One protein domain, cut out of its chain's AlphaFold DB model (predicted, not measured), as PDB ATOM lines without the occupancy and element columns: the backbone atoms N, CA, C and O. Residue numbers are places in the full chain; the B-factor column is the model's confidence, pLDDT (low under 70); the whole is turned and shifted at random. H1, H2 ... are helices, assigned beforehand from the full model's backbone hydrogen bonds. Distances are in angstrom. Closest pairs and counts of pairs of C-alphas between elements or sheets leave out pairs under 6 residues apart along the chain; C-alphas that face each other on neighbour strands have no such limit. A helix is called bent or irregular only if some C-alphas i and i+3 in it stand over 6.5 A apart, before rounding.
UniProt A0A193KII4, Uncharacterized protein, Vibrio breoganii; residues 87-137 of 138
ATOM      1  N   ARG A  87     -27.545  19.545  25.195       96.62
ATOM      2  CA  ARG A  87     -28.635  19.751  24.233       96.62
ATOM      3  C   ARG A  87     -28.441  21.027  23.409       96.62
ATOM      4  O   ARG A  87     -28.585  20.984  22.196       96.62
ATOM      5  N   GLN A  88     -28.023  22.128  24.039       97.25
ATOM      6  CA  GLN A  88     -27.753  23.390  23.339       97.25
ATOM      7  C   GLN A  88     -26.609  23.275  22.323       97.25
ATOM      8  O   GLN A  88     -26.701  23.853  21.244       97.25
ATOM      9  N   GLN A  89     -25.541  22.535  22.644       96.88
ATOM     10  CA  GLN A  89     -24.427  22.318  21.714       96.88
ATOM     11  C   GLN A  89     -24.868  21.516  20.488       96.88
ATOM     12  O   GLN A  89     -24.471  21.849  19.373       96.88
ATOM     13  N   ILE A  90     -25.701  20.495  20.697       97.31
ATOM     14  CA  ILE A  90     -26.247  19.668  19.618       97.31
ATOM     15  C   ILE A  90     -27.186  20.496  18.738       97.31
ATOM     16  O   ILE A  90     -26.999  20.529  17.527       97.31
ATOM     17  N   ILE A  91     -28.128  21.234  19.337       97.50
ATOM     18  CA  ILE A  91     -29.051  22.107  18.598       97.50
ATOM     19  C   ILE A  91     -28.279  23.119  17.747       97.50
ATOM     20  O   ILE A  91     -28.545  23.252  16.558       97.50
ATOM     21  N   LEU A  92     -27.306  23.822  18.338       96.50
ATOM     22  CA  LEU A  92     -26.530  24.825  17.612       96.50
ATOM     23  C   LEU A  92     -25.761  24.206  16.439       96.50
ATOM     24  O   LEU A  92     -25.667  24.818  15.381       96.50
ATOM     25  N   HIS A  93     -25.226  22.997  16.611       95.62
ATOM     26  CA  HIS A  93     -24.559  22.288  15.526       95.62
ATOM     27  C   HIS A  93     -25.509  21.944  14.380       95.62
ATOM     28  O   HIS A  93     -25.160  22.218  13.237       95.62
ATOM     29  N   GLU A  94     -26.697  21.401  14.663       96.00
ATOM     30  CA  GLU A  94     -27.668  21.069  13.612       96.00
ATOM     31  C   GLU A  94     -28.192  22.321  12.902       96.00
ATOM     32  O   GLU A  94     -28.303  22.327  11.682       96.00
ATOM     33  N   LEU A  95     -28.427  23.421  13.626       96.44
ATOM     34  CA  LEU A  95     -28.806  24.701  13.011       96.44
ATOM     35  C   LEU A  95     -27.738  25.227  12.037       96.44
ATOM     36  O   LEU A  95     -28.069  25.924  11.081       96.44
ATOM     37  N   HIS A  96     -26.459  24.915  12.272       94.69
ATOM     38  CA  HIS A  96     -25.394  25.190  11.307       94.69
ATOM     39  C   HIS A  96     -25.353  24.163  10.171       94.69
ATOM     40  O   HIS A  96     -25.124  24.553   9.032       94.69
ATOM     41  N   ASN A  97     -25.567  22.880  10.470       94.25
ATOM     42  CA  ASN A  97     -25.524  21.784   9.502       94.25
ATOM     43  C   ASN A  97     -26.615  21.907   8.426       94.25
ATOM     44  O   ASN A  97     -26.335  21.714   7.251       94.25
ATOM     45  N   TYR A  98     -27.827  22.288   8.829       95.75
ATOM     46  CA  TYR A  98     -28.962  22.551   7.936       95.75
ATOM     47  C   TYR A  98     -29.001  23.999   7.425       95.75
ATOM     48  O   TYR A  98     -30.025  24.461   6.935       95.75
ATOM     49  N   GLU A  99     -27.911  24.755   7.600       95.06
ATOM     50  CA  GLU A  99     -27.775  26.133   7.110       95.06
ATOM     51  C   GLU A  99     -28.915  27.078   7.546       95.06
ATOM     52  O   GLU A  99     -29.166  28.112   6.923       95.06
ATOM     53  N   CYS A 100     -29.581  26.781   8.667       96.19
ATOM     54  CA  CYS A 100     -30.805  27.457   9.096       96.19
ATOM     55  C   CYS A 100     -30.622  28.966   9.270       96.19
ATOM     56  O   CYS A 100     -31.540  29.744   9.031       96.19
ATOM     57  N   PHE A 101     -29.434  29.406   9.690       94.88
ATOM     58  CA  PHE A 101     -29.132  30.833   9.833       94.88
ATOM     59  C   PHE A 101     -28.981  31.549   8.488       94.88
ATOM     60  O   PHE A 101     -29.370  32.708   8.383       94.88
ATOM     61  N   LEU A 102     -28.433  30.873   7.473       92.06
ATOM     62  CA  LEU A 102     -28.280  31.424   6.126       92.06
ATOM     63  C   LEU A 102     -29.643  31.519   5.432       92.06
ATOM     64  O   LEU A 102     -29.969  32.546   4.842       92.06
ATOM     65  N   LEU A 103     -30.456  30.469   5.559       93.31
ATOM     66  CA  LEU A 103     -31.799  30.402   4.979       93.31
ATOM     67  C   LEU A 103     -32.848  31.162   5.799       93.31
ATOM     68  O   LEU A 103     -33.961  31.388   5.335       93.31
ATOM     69  N   SER A 104     -32.484  31.587   7.010       94.25
ATOM     70  CA  SER A 104     -33.393  32.172   7.998       94.25
ATOM     71  C   SER A 104     -34.581  31.266   8.364       94.25
ATOM     72  O   SER A 104     -35.622  31.762   8.802       94.25
ATOM     73  N   ASP A 105     -34.415  29.948   8.230       95.50
ATOM     74  CA  ASP A 105     -35.448  28.934   8.437       95.50
ATOM     75  C   ASP A 105     -34.914  27.748   9.271       95.50
ATOM     76  O   ASP A 105     -34.037  27.015   8.809       95.50
ATOM     77  N   PRO A 106     -35.405  27.537  10.509       96.88
ATOM     78  CA  PRO A 106     -34.995  26.422  11.359       96.88
ATOM     79  C   PRO A 106     -35.766  25.112  11.111       96.88
ATOM     80  O   PRO A 106     -35.561  24.160  11.866       96.88
ATOM     81  N   GLN A 107     -36.681  25.045  10.135       97.38
ATOM     82  CA  GLN A 107     -37.624  23.930  10.001       97.38
ATOM     83  C   GLN A 107     -36.943  22.564   9.812       97.38
ATOM     84  O   GLN A 107     -37.316  21.615  10.500       97.38
ATOM     85  N   GLU A 108     -35.906  22.465   8.975       96.44
ATOM     86  CA  GLU A 108     -35.188  21.196   8.757       96.44
ATOM     87  C   GLU A 108     -34.517  20.678  10.040       96.44
ATOM     88  O   GLU A 108     -34.644  19.504  10.399       96.44
ATOM     89  N   ALA A 109     -33.873  21.570  10.800       97.19
ATOM     90  CA  ALA A 109     -33.282  21.212  12.086       97.19
ATOM     91  C   ALA A 109     -34.352  20.804  13.112       97.19
ATOM     92  O   ALA A 109     -34.114  19.897  13.908       97.19
ATOM     93  N   ILE A 110     -35.533  21.436  13.095       98.00
ATOM     94  CA  ILE A 110     -36.659  21.066  13.965       98.00
ATOM     95  C   ILE A 110     -37.124  19.640  13.675       98.00
ATOM     96  O   ILE A 110     -37.275  18.853  14.608       98.00
ATOM     97  N   GLU A 111     -37.329  19.293  12.407       96.81
ATOM     98  CA  GLU A 111     -37.792  17.962  12.004       96.81
ATOM     99  C   GLU A 111     -36.762  16.875  12.346       96.81
ATOM    100  O   GLU A 111     -37.107  15.853  12.944       96.81
ATOM    101  N   SER A 112     -35.484  17.140  12.062       94.94
ATOM    102  CA  SER A 112     -34.368  16.234  12.360       94.94
ATOM    103  C   SER A 112     -34.149  16.020  13.864       94.94
ATOM    104  O   SER A 112     -33.921  14.904  14.335       94.94
ATOM    105  N   LEU A 113     -34.259  17.073  14.674       95.94
ATOM    106  CA  LEU A 113     -34.052  16.974  16.120       95.94
ATOM    107  C   LEU A 113     -35.287  16.442  16.866       95.94
ATOM    108  O   LEU A 113     -35.137  15.836  17.932       95.94
ATOM    109  N   ALA A 114     -36.495  16.593  16.318       96.25
ATOM    110  CA  ALA A 114     -37.716  16.066  16.929       96.25
ATOM    111  C   ALA A 114     -37.664  14.538  17.093       96.25
ATOM    112  O   ALA A 114     -37.977  14.022  18.169       96.25
ATOM    113  N   VAL A 115     -37.177  13.808  16.080       92.81
ATOM    114  CA  VAL A 115     -37.025  12.340  16.156       92.81
ATOM    115  C   VAL A 115     -35.987  11.898  17.196       92.81
ATOM    116  O   VAL A 115     -36.027  10.768  17.677       92.81
ATOM    117  N   ARG A 116     -35.100  12.812  17.603       92.00
ATOM    118  CA  ARG A 116     -34.057  12.616  18.622       92.00
ATOM    119  C   ARG A 116     -34.490  13.071  20.024       92.00
ATOM    120  O   ARG A 116     -33.677  13.027  20.948       92.00
ATOM    121  N   GLY A 117     -35.747  13.495  20.197       95.12
ATOM    122  CA  GLY A 117     -36.326  13.881  21.491       95.12
ATOM    123  C   GLY A 117     -36.061  15.333  21.910       95.12
ATOM    124  O   GLY A 117     -36.040  15.639  23.106       95.12
ATOM    125  N   PHE A 118     -35.812  16.229  20.957       97.38
ATOM    126  CA  PHE A 118     -35.733  17.672  21.201       97.38
ATOM    127  C   PHE A 118     -37.079  18.342  20.959       97.38
ATOM    128  O   PHE A 118     -37.815  17.952  20.054       97.38
ATOM    129  N   THR A 119     -37.412  19.345  21.769       98.06
ATOM    130  CA  THR A 119     -38.639  20.113  21.565       98.06
ATOM    131  C   THR A 119     -38.392  21.271  20.612       98.06
ATOM    132  O   THR A 119     -37.293  21.824  20.524       98.06
ATOM    133  N   LYS A 120     -39.446  21.682  19.904       97.69
ATOM    134  CA  LYS A 120     -39.392  22.851  19.027       97.69
ATOM    135  C   LYS A 120     -39.008  24.108  19.809       97.69
ATOM    136  O   LYS A 120     -38.253  24.933  19.307       97.69
ATOM    137  N   GLU A 121     -39.500  24.246  21.036       98.00
ATOM    138  CA  GLU A 121     -39.251  25.402  21.897       98.00
ATOM    139  C   GLU A 121     -37.762  25.536  22.239       98.00
ATOM    140  O   GLU A 121     -37.211  26.627  22.100       98.00
ATOM    141  N   GLU A 122     -37.093  24.432  22.598       97.56
ATOM    142  CA  GLU A 122     -35.644  24.420  22.854       97.56
ATOM    143  C   GLU A 122     -34.854  24.862  21.615       97.56
ATOM    144  O   GLU A 122     -33.884  25.617  21.713       97.56
ATOM    145  N   ILE A 123     -35.278  24.402  20.437       97.94
ATOM    146  CA  ILE A 123     -34.599  24.685  19.170       97.94
ATOM    147  C   ILE A 123     -34.759  26.156  18.785       97.94
ATOM    148  O   ILE A 123     -33.775  26.818  18.450       97.94
ATOM    149  N   ILE A 124     -35.978  26.691  18.891       97.56
ATOM    150  CA  ILE A 124     -36.272  28.100  18.609       97.56
ATOM    151  C   ILE A 124     -35.551  29.032  19.590       97.56
ATOM    152  O   ILE A 124     -35.081  30.092  19.176       97.56
ATOM    153  N   GLU A 125     -35.413  28.647  20.861       97.25
ATOM    154  CA  GLU A 125     -34.655  29.427  21.844       97.25
ATOM    155  C   GLU A 125     -33.184  29.580  21.424       97.25
ATOM    156  O   GLU A 125     -32.660  30.699  21.368       97.25
ATOM    157  N   VAL A 126     -32.517  28.472  21.075       97.38
ATOM    158  CA  VAL A 126     -31.118  28.497  20.616       97.38
ATOM    159  C   VAL A 126     -30.998  29.253  19.295       97.38
ATOM    160  O   VAL A 126     -30.120  30.105  19.156       97.38
ATOM    161  N   TYR A 127     -31.901  29.010  18.346       96.81
ATOM    162  CA  TYR A 127     -31.918  29.723  17.074       96.81
ATOM    163  C   TYR A 127     -32.016  31.239  17.281       96.81
ATOM    164  O   TYR A 127     -31.140  31.979  16.839       96.81
ATOM    165  N   GLY A 128     -33.006  31.714  18.043       95.00
ATOM    166  CA  GLY A 128     -33.207  33.140  18.305       95.00
ATOM    167  C   GLY A 128     -32.030  33.801  19.030       95.00
ATOM    168  O   GLY A 128     -31.661  34.934  18.708       95.00
ATOM    169  N   LYS A 129     -31.394  33.086  19.968       94.62
ATOM    170  CA  LYS A 129     -30.202  33.562  20.689       94.62
ATOM    171  C   LYS A 129     -29.005  33.792  19.762       94.62
ATOM    172  O   LYS A 129     -28.234  34.723  19.989       94.62
ATOM    173  N   HIS A 130     -28.844  32.956  18.739       93.44
ATOM    174  CA  HIS A 130     -27.676  32.971  17.859       93.44
ATOM    175  C   HIS A 130     -27.915  33.686  16.519       93.44
ATOM    176  O   HIS A 130     -26.957  34.178  15.923       93.44
ATOM    177  N   TYR A 131     -29.172  33.851  16.097       89.19
ATOM    178  CA  TYR A 131     -29.551  34.450  14.815       89.19
ATOM    179  C   TYR A 131     -28.947  35.844  14.593       89.19
ATOM    180  O   TYR A 131     -28.336  36.104  13.561       89.19
ATOM    181  N   LYS A 132     -29.027  36.734  15.593       79.88
ATOM    182  CA  LYS A 132     -28.486  38.104  15.484       79.88
ATOM    183  C   LYS A 132     -26.974  38.136  15.251       79.88
ATOM    184  O   LYS A 132     -26.494  38.996  14.523       79.88
ATOM    185  N   ASN A 133     -26.239  37.210  15.863       77.50
ATOM    186  CA  ASN A 133     -24.789  37.122  15.703       77.50
ATOM    187  C   ASN A 133     -24.416  36.527  14.342       77.50
ATOM    188  O   ASN A 133     -23.418  36.934  13.763       77.50
ATOM    189  N   ALA A 134     -25.220  35.587  13.836       73.38
ATOM    190  CA  ALA A 134     -25.010  34.984  12.527       73.38
ATOM    191  C   ALA A 134     -25.260  35.986  11.390       73.38
ATOM    192  O   ALA A 134     -24.443  36.091  10.487       73.38
ATOM    193  N   VAL A 135     -26.336  36.779  11.470       67.81
ATOM    194  CA  VAL A 135     -26.691  37.765  10.430       67.81
ATOM    195  C   VAL A 135     -25.751  38.977  10.423       67.81
ATOM    196  O   VAL A 135     -25.525  39.566   9.377       67.81
ATOM    197  N   ALA A 136     -25.169  39.353  11.567       67.44
ATOM    198  CA  ALA A 136     -24.219  40.470  11.643       67.44
ATOM    199  C   ALA A 136     -22.814  40.143  11.090       67.44
ATOM    200  O   ALA A 136     -21.984  41.045  10.983       67.44
ATOM    201  N   ALA A 137     -22.531  38.869  10.804       59.59
ATOM    202  CA  ALA A 137     -21.237  38.383  10.322       59.59
ATOM    203  C   ALA A 137     -21.204  38.108   8.804       59.59
ATOM    204  O   ALA A 137     -20.169  37.669   8.300       59.59
TER     205      ALA A 137
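Overview. This is residues 87 to 137 of the 138 residues of an uncharacterized protein of Vibrio breoganii (UniProt A0A193KII4). A long helix, H4, makes one side of a small elongated helical body; H3 folds back along its first part as a splayed hairpin, the short H2 sits beside its later part, and H1 crosses over H3 and H4. The printed part has 51 residues with four named helices, in the order H1, H2, H3, H4, and no named strand; the class is all helix, and the helix packing is mostly crossed. The whole is compact, with a radius of gyration of the C-alphas of 9.8 A, and spans 31 by 16 by 15 A.

Along the chain. Start with the longest helix, H4, residues 120 to 135: find C-alpha 120 at (-39.392, 22.851, 19.027), and from there it runs 21.4 A to C-alpha 135 at (-26.691, 37.765, 10.430). Look near residue 129 for a kink of 37 degrees; H4 is irregular, with C-alphas 129 and 132 standing 7.1 A apart. H3 is residues 107 to 114, 10.5 A long. H1 is residues 87 to 97, 15.2 A long, and begins at C-alpha 87 at (-28.635, 19.751, 24.233). H2 is residues 100 to 103, 5.2 A from first to last C-alpha.

Arrangement. Begin at residues 120 to 123 of H4, with which alone it touches H3; the closest C-alphas, those of Ile 110 and Lys 120, are 6.0 A apart. H3 and H4 form a helical hairpin, at a steep tilt of 41 degrees, opposite ways. With residues 122 to 127 alone H4 touches H1, at a steep tilt of 56 degrees, the same way; their closest C-alphas, those of Ile 91 and Ile 123, are 6.1 A apart. H1 also touches H3, the closest C-alphas being those of Leu 95 and Ala 109 at 5.8 A, at a tilt of 38 degrees, only just steep, opposite ways. Further along H4, look at Tyr 131: its C-alpha is 6.2 A from that of Phe 101, the closest pair where H2 touches H4. H2 and H3 only just touch, with 3 pairs of C-alphas within 8 A, and touch only at the corner by their link; their closest C-alphas are those of Cys 100 and Ala 109, 7.4 A apart. H1 and H2 are close but not clearly touching, with the C-alphas of Leu 95 and Phe 101 closest at 6.9 A. In H1 and H3 every O i to N i+4 pair is within hydrogen-bond range, in H4 10 of 12, and H2 is too short for such a pair.

Size, cuts and confidence. The two C-alphas farthest apart, those of Val 115 and Ala 136, are 31.2 A apart. The printed part has no cut, and the links H1 to H2, H2 to H3 and H3 to H4 are tight. The mean pLDDT of the printed part is 92.9; look at residues 135 to 137, of which 135 belongs to H4, for the residues under 70.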